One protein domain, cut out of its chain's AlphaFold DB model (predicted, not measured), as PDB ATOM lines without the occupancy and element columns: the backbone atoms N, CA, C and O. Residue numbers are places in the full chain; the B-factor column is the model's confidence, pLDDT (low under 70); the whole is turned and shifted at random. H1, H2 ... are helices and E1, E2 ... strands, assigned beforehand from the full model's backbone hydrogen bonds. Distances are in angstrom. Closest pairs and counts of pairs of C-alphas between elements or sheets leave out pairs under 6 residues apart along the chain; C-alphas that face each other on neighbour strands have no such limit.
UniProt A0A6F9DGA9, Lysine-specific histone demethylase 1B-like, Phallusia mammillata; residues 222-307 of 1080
ATOM      1  N   LYS A 222      30.403  -8.620 109.384       84.00
ATOM      2  CA  LYS A 222      30.767  -7.277 109.882       84.00
ATOM      3  C   LYS A 222      29.615  -6.253 109.834       84.00
ATOM      4  O   LYS A 222      29.833  -5.096 110.184       84.00
ATOM      5  N   LYS A 223      28.402  -6.641 109.410       85.25
ATOM      6  CA  LYS A 223      27.187  -5.808 109.538       85.25
ATOM      7  C   LYS A 223      26.707  -5.864 110.996       85.25
ATOM      8  O   LYS A 223      26.462  -6.944 111.530       85.25
ATOM      9  N   SER A 224      26.539  -4.693 111.615       85.56
ATOM     10  CA  SER A 224      25.902  -4.570 112.933       85.56
ATOM     11  C   SER A 224      24.495  -5.178 112.917       85.56
ATOM     12  O   SER A 224      23.744  -4.954 111.969       85.56
ATOM     13  N   GLY A 225      24.153  -5.964 113.938       82.50
ATOM     14  CA  GLY A 225      22.874  -6.680 114.026       82.50
ATOM     15  C   GLY A 225      22.792  -8.008 113.257       82.50
ATOM     16  O   GLY A 225      21.802  -8.707 113.416       82.50
ATOM     17  N   CYS A 226      23.803  -8.398 112.465       85.56
ATOM     18  CA  CYS A 226      23.802  -9.703 111.785       85.56
ATOM     19  C   CYS A 226      24.293 -10.848 112.694       85.56
ATOM     20  O   CYS A 226      23.661 -11.896 112.769       85.56
ATOM     21  N   GLY A 227      25.431 -10.678 113.378       80.12
ATOM     22  CA  GLY A 227      25.966 -11.641 114.361       80.12
ATOM     23  C   GLY A 227      26.449 -13.003 113.826       80.12
ATOM     24  O   GLY A 227      27.205 -13.680 114.519       80.12
ATOM     25  N   LYS A 228      26.065 -13.402 112.607       82.62
ATOM     26  CA  LYS A 228      26.358 -14.721 112.024       82.62
ATOM     27  C   LYS A 228      27.852 -15.044 111.934       82.62
ATOM     28  O   LYS A 228      28.682 -14.198 111.586       82.62
ATOM     29  N   VAL A 229      28.144 -16.319 112.180       80.19
ATOM     30  CA  VAL A 229      29.449 -16.984 112.078       80.19
ATOM     31  C   VAL A 229      29.318 -18.232 111.201       80.19
ATOM     32  O   VAL A 229      28.224 -18.773 111.079       80.19
ATOM     33  N   GLY A 230      30.415 -18.694 110.596       80.06
ATOM     34  CA  GLY A 230      30.398 -19.889 109.735       80.06
ATOM     35  C   GLY A 230      29.790 -19.634 108.350       80.06
ATOM     36  O   GLY A 230      29.104 -20.492 107.806       80.06
ATOM     37  N   LEU A 231      30.011 -18.437 107.801       85.44
ATOM     38  CA  LEU A 231      29.376 -17.969 106.567       85.44
ATOM     39  C   LEU A 231      29.732 -18.815 105.329       85.44
ATOM     40  O   LEU A 231      30.903 -19.107 105.074       85.44
ATOM     41  N   THR A 232      28.717 -19.117 104.517       87.31
ATOM     42  CA  THR A 232      28.828 -19.692 103.166       87.31
ATOM     43  C   THR A 232      28.663 -18.605 102.094       87.31
ATOM     44  O   THR A 232      28.354 -17.451 102.399       87.31
ATOM     45  N   CYS A 233      28.924 -18.934 100.823       89.81
ATOM     46  CA  CYS A 233      28.857 -17.977  99.713       89.81
ATOM     47  C   CYS A 233      27.655 -18.276  98.805       89.81
ATOM     48  O   CYS A 233      27.721 -19.179  97.976       89.81
ATOM     49  N   CYS A 234      26.582 -17.494  98.923       88.38
ATOM     50  CA  CYS A 234      25.311 -17.759  98.232       88.38
ATOM     51  C   CYS A 234      25.362 -17.665  96.691       88.38
ATOM     52  O   CYS A 234      24.536 -18.285  96.034       88.38
ATOM     53  N   ILE A 235      26.320 -16.931  96.105       88.75
ATOM     54  CA  ILE A 235      26.350 -16.663  94.649       88.75
ATOM     55  C   ILE A 235      27.300 -17.551  93.836       88.75
ATOM     56  O   ILE A 235      27.142 -17.649  92.626       88.75
ATOM     57  N   LYS A 236      28.312 -18.155  94.475       87.88
ATOM     58  CA  LYS A 236      29.254 -19.151  93.905       87.88
ATOM     59  C   LYS A 236      29.934 -18.826  92.553       87.88
ATOM     60  O   LYS A 236      30.569 -19.699  91.978       87.88
ATOM     61  N   ALA A 237      29.886 -17.576  92.087       85.75
ATOM     62  CA  ALA A 237      30.143 -17.153  90.701       85.75
ATOM     63  C   ALA A 237      31.584 -17.295  90.138       85.75
ATOM     64  O   ALA A 237      31.932 -16.644  89.158       85.75
ATOM     65  N   THR A 238      32.467 -18.077  90.760       84.81
ATOM     66  CA  THR A 238      33.822 -18.344  90.250       84.81
ATOM     67  C   THR A 238      34.414 -19.582  90.920       84.81
ATOM     68  O   THR A 238      34.161 -19.833  92.097       84.81
ATOM     69  N   ASN A 239      35.292 -20.307  90.221       81.75
ATOM     70  CA  ASN A 239      36.063 -21.421  90.794       81.75
ATOM     71  C   ASN A 239      37.023 -20.967  91.919       81.75
ATOM     72  O   ASN A 239      37.549 -21.795  92.656       81.75
ATOM     73  N   GLN A 240      37.225 -19.654  92.087       78.56
ATOM     74  CA  GLN A 240      37.908 -19.040  93.236       78.56
ATOM     75  C   GLN A 240      36.942 -18.700  94.396       78.56
ATOM     76  O   GLN A 240      37.249 -17.871  95.257       78.56
ATOM     77  N   CYS A 241      35.744 -19.293  94.425       83.81
ATOM     78  CA  CYS A 241      34.793 -19.125  95.517       83.81
ATOM     79  C   CYS A 241      35.348 -19.754  96.802       83.81
ATOM     80  O   CYS A 241      35.626 -20.949  96.868       83.81
ATOM     81  N   MET A 242      35.455 -18.958  97.866       75.19
ATOM     82  CA  MET A 242      36.075 -19.390  99.123       75.19
ATOM     83  C   MET A 242      35.197 -20.337  99.965       75.19
ATOM     84  O   MET A 242      35.600 -20.685 101.076       75.19
ATOM     85  N   GLU A 243      34.025 -20.753  99.472       68.00
ATOM     86  CA  GLU A 243      33.056 -21.600 100.186       68.00
ATOM     87  C   GLU A 243      33.700 -22.873 100.752       68.00
ATOM     88  O   GLU A 243      33.679 -23.070 101.965       68.00
ATOM     89  N   ALA A 244      34.385 -23.659  99.914       58.84
ATOM     90  CA  ALA A 244      35.052 -24.905 100.317       58.84
ATOM     91  C   ALA A 244      36.188 -24.722 101.350       58.84
ATOM     92  O   ALA A 244      36.698 -25.699 101.891       58.84
ATOM     93  N   SER A 245      36.596 -23.481 101.637       60.19
ATOM     94  CA  SER A 245      37.620 -23.151 102.640       60.19
ATOM     95  C   SER A 245      37.064 -22.503 103.915       60.19
ATOM     96  O   SER A 245      37.801 -22.347 104.891       60.19
ATOM     97  N   GLY A 246      35.811 -22.025 103.881       63.84
ATOM     98  CA  GLY A 246      35.179 -21.194 104.915       63.84
ATOM     99  C   GLY A 246      35.857 -19.840 105.203       63.84
ATOM    100  O   GLY A 246      35.394 -19.101 106.072       63.84
ATOM    101  N   LYS A 247      36.968 -19.501 104.530       70.62
ATOM    102  CA  LYS A 247      37.874 -18.395 104.890       70.62
ATOM    103  C   LYS A 247      37.874 -17.323 103.809       70.62
ATOM    104  O   LYS A 247      38.410 -17.533 102.728       70.62
ATOM    105  N   SER A 248      37.354 -16.136 104.113       80.88
ATOM    106  CA  SER A 248      37.451 -14.985 103.208       80.88
ATOM    107  C   SER A 248      38.133 -13.792 103.872       80.88
ATOM    108  O   SER A 248      37.984 -13.563 105.070       80.88
ATOM    109  N   SER A 249      38.873 -13.003 103.087       82.44
ATOM    110  CA  SER A 249      39.446 -11.723 103.532       82.44
ATOM    111  C   SER A 249      38.354 -10.718 103.918       82.44
ATOM    112  O   SER A 249      38.527  -9.914 104.840       82.44
ATOM    113  N   ARG A 250      37.206 -10.793 103.236       86.12
ATOM    114  CA  ARG A 250      36.004 -10.015 103.514       86.12
ATOM    115  C   ARG A 250      34.757 -10.784 103.091       86.12
ATOM    116  O   ARG A 250      34.655 -11.237 101.956       86.12
ATOM    117  N   TRP A 251      33.792 -10.845 103.999       88.69
ATOM    118  CA  TRP A 251      32.418 -11.222 103.691       88.69
ATOM    119  C   TRP A 251      31.590  -9.976 103.380       88.69
ATOM    120  O   TRP A 251      31.704  -8.946 104.055       88.69
ATOM    121  N   TYR A 252      30.777 -10.078 102.337       91.88
ATOM    122  CA  TYR A 252      29.845  -9.060 101.879       91.88
ATOM    123  C   TYR A 252      28.432  -9.540 102.205       91.88
ATOM    124  O   TYR A 252      28.058 -10.658 101.871       91.88
ATOM    125  N   HIS A 253      27.681  -8.711 102.918       92.81
ATOM    126  CA  HIS A 253      26.371  -9.047 103.470       92.81
ATOM    127  C   HIS A 253      25.254  -8.541 102.553       92.81
ATOM    128  O   HIS A 253      25.314  -7.388 102.116       92.81
ATOM    129  N   MET A 254      24.253  -9.379 102.292       93.00
ATOM    130  CA  MET A 254      23.049  -9.034 101.526       93.00
ATOM    131  C   MET A 254      21.817  -9.026 102.435       93.00
ATOM    132  O   MET A 254      21.134  -8.003 102.512       93.00
ATOM    133  N   SER A 255      21.603 -10.124 103.163       91.81
ATOM    134  CA  SER A 255      20.551 -10.315 104.170       91.81
ATOM    135  C   SER A 255      21.102 -11.085 105.383       91.81
ATOM    136  O   SER A 255      22.289 -11.420 105.414       91.81
ATOM    137  N   LEU A 256      20.269 -11.365 106.397       88.69
ATOM    138  CA  LEU A 256      20.693 -12.077 107.615       88.69
ATOM    139  C   LEU A 256      21.354 -13.436 107.323       88.69
ATOM    140  O   LEU A 256      22.281 -13.817 108.030       88.69
ATOM    141  N   GLU A 257      20.939 -14.126 106.262       89.94
ATOM    142  CA  GLU A 257      21.512 -15.416 105.861       89.94
ATOM    143  C   GLU A 257      22.423 -15.281 104.629       89.94
ATOM    144  O   GLU A 257      23.461 -15.937 104.533       89.94
ATOM    145  N   GLU A 258      22.121 -14.363 103.706       92.62
ATOM    146  CA  GLU A 258      22.807 -14.289 102.411       92.62
ATOM    147  C   GLU A 258      24.083 -13.442 102.469       92.62
ATOM    148  O   GLU A 258      24.065 -12.218 102.646       92.62
ATOM    149  N   HIS A 259      25.215 -14.117 102.265       92.88
ATOM    150  CA  HIS A 259      26.552 -13.535 102.260       92.88
ATOM    151  C   HIS A 259      27.349 -14.012 101.040       92.88
ATOM    152  O   HIS A 259      27.157 -15.130 100.559       92.88
ATOM    153  N   TYR A 260      28.270 -13.188 100.535       92.38
ATOM    154  CA  TYR A 260      29.210 -13.588  99.485       92.38
ATOM    155  C   TYR A 260      30.662 -13.246  99.826       92.38
ATOM    156  O   TYR A 260      30.959 -12.309 100.574       92.38
ATOM    157  N   CYS A 261      31.581 -14.060  99.310       92.19
ATOM    158  CA  CYS A 261      33.004 -13.987  99.628       92.19
ATOM    159  C   CYS A 261      33.762 -13.000  98.721       92.19
ATOM    160  O   CYS A 261      33.329 -12.685  97.610       92.19
ATOM    161  N   ASN A 262      34.947 -12.565  99.161       89.31
ATOM    162  CA  ASN A 262      35.806 -11.654  98.397       89.31
ATOM    163  C   ASN A 262      36.218 -12.202  97.015       89.31
ATOM    164  O   ASN A 262      36.396 -11.412  96.098       89.31
ATOM    165  N   GLY A 263      36.333 -13.524  96.833       89.06
ATOM    166  CA  GLY A 263      36.628 -14.118  95.519       89.06
ATOM    167  C   GLY A 263      35.528 -13.812  94.495       89.06
ATOM    168  O   GLY A 263      35.800 -13.299  93.413       89.06
ATOM    169  N   CYS A 264      34.265 -14.005  94.881       90.56
ATOM    170  CA  CYS A 264      33.121 -13.650  94.041       90.56
ATOM    171  C   CYS A 264      32.915 -12.127  93.922       90.56
ATOM    172  O   CYS A 264      32.426 -11.674  92.898       90.56
ATOM    173  N   PHE A 265      33.324 -11.316  94.907       91.19
ATOM    174  CA  PHE A 265      33.387  -9.855  94.730       91.19
ATOM    175  C   PHE A 265      34.385  -9.467  93.627       91.19
ATOM    176  O   PHE A 265      34.077  -8.654  92.758       91.19
ATOM    177  N   GLU A 266      35.579 -10.062  93.636       89.06
ATOM    178  CA  GLU A 266      36.630  -9.745  92.670       89.06
ATOM    179  C   GLU A 266      36.315 -10.229  91.252       89.06
ATOM    180  O   GLU A 266      36.748  -9.574  90.306       89.06
ATOM    181  N   GLN A 267      35.521 -11.293  91.086       90.38
ATOM    182  CA  GLN A 267      35.013 -11.756  89.784       90.38
ATOM    183  C   GLN A 267      34.303 -10.648  88.984       90.38
ATOM    184  O   GLN A 267      34.485 -10.571  87.773       90.38
ATOM    185  N   PHE A 268      33.541  -9.778  89.656       90.12
ATOM    186  CA  PHE A 268      32.785  -8.686  89.025       90.12
ATOM    187  C   PHE A 268      33.458  -7.310  89.171       90.12
ATOM    188  O   PHE A 268      33.148  -6.385  88.427       90.12
ATOM    189  N   TYR A 269      34.366  -7.143  90.141       86.06
ATOM    190  CA  TYR A 269      35.005  -5.851  90.435       86.06
ATOM    191  C   TYR A 269      36.362  -5.640  89.737       86.06
ATOM    192  O   TYR A 269      36.811  -4.501  89.596       86.06
ATOM    193  N   ARG A 270      37.065  -6.707  89.326       85.00
ATOM    194  CA  ARG A 270      38.383  -6.594  88.674       85.00
ATOM    195  C   ARG A 270      38.258  -6.703  87.153       85.00
ATOM    196  O   ARG A 270      37.911  -7.760  86.652       85.00
ATOM    197  N   ILE A 271      38.725  -5.674  86.440       81.69
ATOM    198  CA  ILE A 271      38.748  -5.537  84.961       81.69
ATOM    199  C   ILE A 271      39.363  -6.743  84.208       81.69
ATOM    200  O   ILE A 271      39.142  -6.906  83.018       81.69
ATOM    201  N   LYS A 272      40.145  -7.601  84.875       81.06
ATOM    202  CA  LYS A 272      40.757  -8.800  84.270       81.06
ATOM    203  C   LYS A 272      39.912 -10.080  84.377       81.06
ATOM    204  O   LYS A 272      40.353 -11.117  83.890       81.06
ATOM    205  N   ASN A 273      38.760 -10.026  85.041       85.38
ATOM    206  CA  ASN A 273      37.886 -11.171  85.288       85.38
ATOM    207  C   ASN A 273      36.621 -11.042  84.428       85.38
ATOM    208  O   ASN A 273      36.073  -9.948  84.324       85.38
ATOM    209  N   SER A 274      36.140 -12.148  83.851       80.00
ATOM    210  CA  SER A 274      35.054 -12.142  82.854       80.00
ATOM    211  C   SER A 274      33.764 -11.463  83.329       80.00
ATOM    212  O   SER A 274      33.180 -10.683  82.586       80.00
ATOM    213  N   GLY A 275      33.369 -11.667  84.590       84.56
ATOM    214  CA  GLY A 275      32.165 -11.042  85.153       84.56
ATOM    215  C   GLY A 275      32.227  -9.512  85.247       84.56
ATOM    216  O   GLY A 275      31.209  -8.857  85.475       84.56
ATOM    217  N   CYS A 276      33.404  -8.902  85.085       86.94
ATOM    218  CA  CYS A 276      33.524  -7.449  85.079       86.94
ATOM    219  C   CYS A 276      32.762  -6.819  83.904       86.94
ATOM    220  O   CYS A 276      32.178  -5.747  84.084       86.94
ATOM    221  N   ASP A 277      32.723  -7.472  82.740       87.94
ATOM    222  CA  ASP A 277      32.024  -6.941  81.568       87.94
ATOM    223  C   ASP A 277      30.501  -7.067  81.733       87.94
ATOM    224  O   ASP A 277      29.805  -6.062  81.574       87.94
ATOM    225  N   ASP A 278      29.998  -8.212  82.217       88.31
ATOM    226  CA  ASP A 278      28.582  -8.422  82.584       88.31
ATOM    227  C   ASP A 278      28.072  -7.348  83.563       88.31
ATOM    228  O   ASP A 278      26.964  -6.817  83.440       88.31
ATOM    229  N   PHE A 279      28.895  -7.010  84.563       90.06
ATOM    230  CA  PHE A 279      28.572  -5.977  85.542       90.06
ATOM    231  C   PHE A 279      28.541  -4.577  84.912       90.06
ATOM    232  O   PHE A 279      27.652  -3.784  85.233       90.06
ATOM    233  N   HIS A 280      29.468  -4.256  84.003       88.81
ATOM    234  CA  HIS A 280      29.469  -2.964  83.310       88.81
ATOM    235  C   HIS A 280      28.361  -2.858  82.249       88.81
ATOM    236  O   HIS A 280      27.853  -1.757  82.035       88.81
ATOM    237  N   GLU A 281      27.937  -3.966  81.638       88.94
ATOM    238  CA  GLU A 281      26.742  -4.076  80.787       88.94
ATOM    239  C   GLU A 281      25.470  -3.759  81.576       88.94
ATOM    240  O   GLU A 281      24.792  -2.770  81.280       88.94
ATOM    241  N   TRP A 282      25.196  -4.523  82.640       90.19
ATOM    242  CA  TRP A 282      24.051  -4.267  83.515       90.19
ATOM    243  C   TRP A 282      24.083  -2.837  84.063       90.19
ATOM    244  O   TRP A 282      23.058  -2.160  84.065       90.19
ATOM    245  N   LYS A 283      25.258  -2.327  84.459       88.56
ATOM    246  CA  LYS A 283      25.381  -0.964  84.990       88.56
ATOM    247  C   LYS A 283      25.066   0.096  83.929       88.56
ATOM    248  O   LYS A 283      24.444   1.101  84.268       88.56
ATOM    249  N   ARG A 284      25.457  -0.104  82.661       87.50
ATOM    250  CA  ARG A 284      25.054   0.776  81.545       87.50
ATOM    251  C   ARG A 284      23.533   0.796  81.393       87.50
ATOM    252  O   ARG A 284      22.963   1.884  81.360       87.50
ATOM    253  N   ALA A 285      22.893  -0.373  81.363       87.19
ATOM    254  CA  ALA A 285      21.441  -0.487  81.216       87.19
ATOM    255  C   ALA A 285      20.678   0.097  82.423       87.19
ATOM    256  O   ALA A 285      19.693   0.812  82.241       87.19
ATOM    257  N   TRP A 286      21.171  -0.131  83.647       87.75
ATOM    258  CA  TRP A 286      20.607   0.430  84.877       87.75
ATOM    259  C   TRP A 286      20.664   1.962  84.855       87.75
ATOM    260  O   TRP A 286      19.622   2.603  84.926       87.75
ATOM    261  N   MET A 287      21.844   2.562  84.645       86.50
ATOM    262  CA  MET A 287      22.019   4.028  84.629       86.50
ATOM    263  C   MET A 287      21.242   4.752  83.512       86.50
ATOM    264  O   MET A 287      21.072   5.965  83.588       86.50
ATOM    265  N   GLN A 288      20.790   4.044  82.472       86.19
ATOM    266  CA  GLN A 288      19.914   4.596  81.430       86.19
ATOM    267  C   GLN A 288      18.435   4.644  81.850       86.19
ATOM    268  O   GLN A 288      17.675   5.430  81.288       86.19
ATOM    269  N   ASN A 289      18.030   3.816  82.818       85.12
ATOM    270  CA  ASN A 289      16.631   3.578  83.183       85.12
ATOM    271  C   ASN A 289      16.322   3.836  84.673       85.12
ATOM    272  O   ASN A 289      15.170   3.701  85.074       85.12
ATOM    273  N   SER A 290      17.309   4.198  85.499       86.25
ATOM    274  CA  SER A 290      17.154   4.426  86.943       86.25
ATOM    275  C   SER A 290      17.095   5.907  87.330       86.25
ATOM    276  O   SER A 290      17.867   6.714  86.812       86.25
ATOM    277  N   LYS A 291      16.273   6.245  88.328       79.38
ATOM    278  CA  LYS A 291      16.244   7.556  89.003       79.38
ATOM    279  C   LYS A 291      17.474   7.783  89.884       79.38
ATOM    280  O   LYS A 291      17.880   8.929  90.074       79.38
ATOM    281  N   ALA A 292      18.035   6.717  90.459       69.00
ATOM    282  CA  ALA A 292      19.200   6.809  91.335       69.00
ATOM    283  C   ALA A 292      20.437   7.363  90.605       69.00
ATOM    284  O   ALA A 292      20.789   6.901  89.517       69.00
ATOM    285  N   ASP A 293      21.152   8.301  91.236       54.88
ATOM    286  CA  ASP A 293      22.485   8.667  90.762       54.88
ATOM    287  C   ASP A 293      23.477   7.499  90.945       54.88
ATOM    288  O   ASP A 293      23.282   6.575  91.743       54.88
ATOM    289  N   GLY A 294      24.576   7.534  90.187       52.53
ATOM    290  CA  GLY A 294      25.546   6.437  90.135       52.53
ATOM    291  C   GLY A 294      26.332   6.167  91.429       52.53
ATOM    292  O   GLY A 294      27.224   5.313  91.396       52.53
ATOM    293  N   SER A 295      26.060   6.869  92.539       49.72
ATOM    294  CA  SER A 295      26.758   6.716  93.827       49.72
ATOM    295  C   SER A 295      26.250   5.565  94.700       49.72
ATOM    296  O   SER A 295      26.948   5.166  95.640       49.72
ATOM    297  N   PHE A 296      25.088   4.977  94.388       49.31
ATOM    298  CA  PHE A 296      24.625   3.775  95.085       49.31
ATOM    299  C   PHE A 296      25.604   2.599  94.924       49.31
ATOM    300  O   PHE A 296      26.518   2.596  94.093       49.31
ATOM    301  N   LYS A 297      25.429   1.567  95.757       61.56
ATOM    302  CA  LYS A 297      26.293   0.376  95.824       61.56
ATOM    303  C   LYS A 297      26.109  -0.521  94.585       61.56
ATOM    304  O   LYS A 297      25.672  -1.655  94.720       61.56
ATOM    305  N   ASN A 298      26.453  -0.029  93.393       75.31
ATOM    306  CA  ASN A 298      26.147  -0.633  92.089       75.31
ATOM    307  C   ASN A 298      26.359  -2.158  92.048       75.31
ATOM    308  O   ASN A 298      25.474  -2.886  91.618       75.31
ATOM    309  N   LEU A 299      27.500  -2.656  92.547       86.75
ATOM    310  CA  LEU A 299      27.773  -4.095  92.571       86.75
ATOM    311  C   LEU A 299      26.884  -4.861  93.568       86.75
ATOM    312  O   LEU A 299      26.489  -5.980  93.285       86.75
ATOM    313  N   THR A 300      26.515  -4.280  94.709       89.31
ATOM    314  CA  THR A 300      25.531  -4.882  95.627       89.31
ATOM    315  C   THR A 300      24.166  -5.011  94.944       89.31
ATOM    316  O   THR A 300      23.582  -6.089  95.004       89.31
ATOM    317  N   THR A 301      23.710  -3.973  94.233       89.31
ATOM    318  CA  THR A 301      22.455  -4.013  93.460       89.31
ATOM    319  C   THR A 301      22.511  -5.069  92.350       89.31
ATOM    320  O   THR A 301      21.614  -5.904  92.277       89.31
ATOM    321  N   TYR A 302      23.598  -5.119  91.568       91.25
ATOM    322  CA  TYR A 302      23.846  -6.167  90.567       91.25
ATOM    323  C   TYR A 302      23.805  -7.579  91.168       91.25
ATOM    324  O   TYR A 302      23.152  -8.465  90.617       91.25
ATOM    325  N   ILE A 303      24.456  -7.794  92.321       92.69
ATOM    326  CA  ILE A 303      24.436  -9.093  92.999       92.69
ATOM    327  C   ILE A 303      22.995  -9.490  93.354       92.69
ATOM    328  O   ILE A 303      22.591 -10.609  93.038       92.69
ATOM    329  N   SER A 304      22.191  -8.587  93.928       91.38
ATOM    330  CA  SER A 304      20.771  -8.870  94.197       91.38
ATOM    331  C   SER A 304      19.920  -9.053  92.938       91.38
ATOM    332  O   SER A 304      18.982  -9.841  92.951       91.38
ATOM    333  N   GLU A 305      20.243  -8.362  91.846       89.12
ATOM    334  CA  GLU A 305      19.462  -8.379  90.608       89.12
ATOM    335  C   GLU A 305      19.739  -9.576  89.695       89.12
ATOM    336  O   GLU A 305      18.835  -9.967  88.955       89.12
ATOM    337  N   LYS A 306      20.968 -10.109  89.690       89.94
ATOM    338  CA  LYS A 306      21.426 -11.098  88.695       89.94
ATOM    339  C   LYS A 306      22.184 -12.301  89.272       89.94
ATOM    340  O   LYS A 306      22.375 -13.263  88.542       89.94
ATOM    341  N   GLN A 307      22.618 -12.281  90.540       92.19
ATOM    342  CA  GLN A 307      23.532 -13.309  91.084       92.19
ATOM    343  C   GLN A 307      23.032 -14.034  92.349       92.19
ATOM    344  O   GLN A 307      23.477 -15.148  92.612       92.19
TER     345      GLN A 307
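AT A GLANCE: This is residues 222 to 307 of the 1080 residues of the protein "Lysine-specific histone demethylase 1B-like" of Phallusia mammillata (UniProt A0A6F9DGA9). Loops round the hairpin E1 and E2 lead through H2 to H3 and H4, packed crosswise. The printed part has 86 residues, with four named helices and two antiparallel strands, in order H1, E1, E2, H2, H3, H4, mostly helix. It is compact, radius of gyration of the C-alphas 13.5 A, spanning 39 by 31 by 17 A.

HOW THE PARTS SIT: Past H1, residues 242 to 245, find the hairpin of E1, 251 to 253, and E2, 259 to 261; N 252 and O 260, 2.8 A apart, are within hydrogen-bond range. H2, residues 262 to 269, touches H3, 275 to 289, closest at C-alphas 268 and 276, 4.2 A. H3 touches H4, 298 to 307, about perpendicular at 75 degrees, closest at C-alphas 279 and 302, 6.9 A. Every O i to N i+4 pair is within hydrogen-bond range in H3 and H4, 3 of 4 in H2.

IN THESE COORDINATES: From C-alpha 275 at (32.165, -11.042, 85.153) H3 runs 21.4 A; H4 ends at C-alpha 307, (23.532, -13.309, 91.084).

THE WHOLE: The printed part has no cut; pLDDT is under 70 at residues 243 to 246 and 292 to 297.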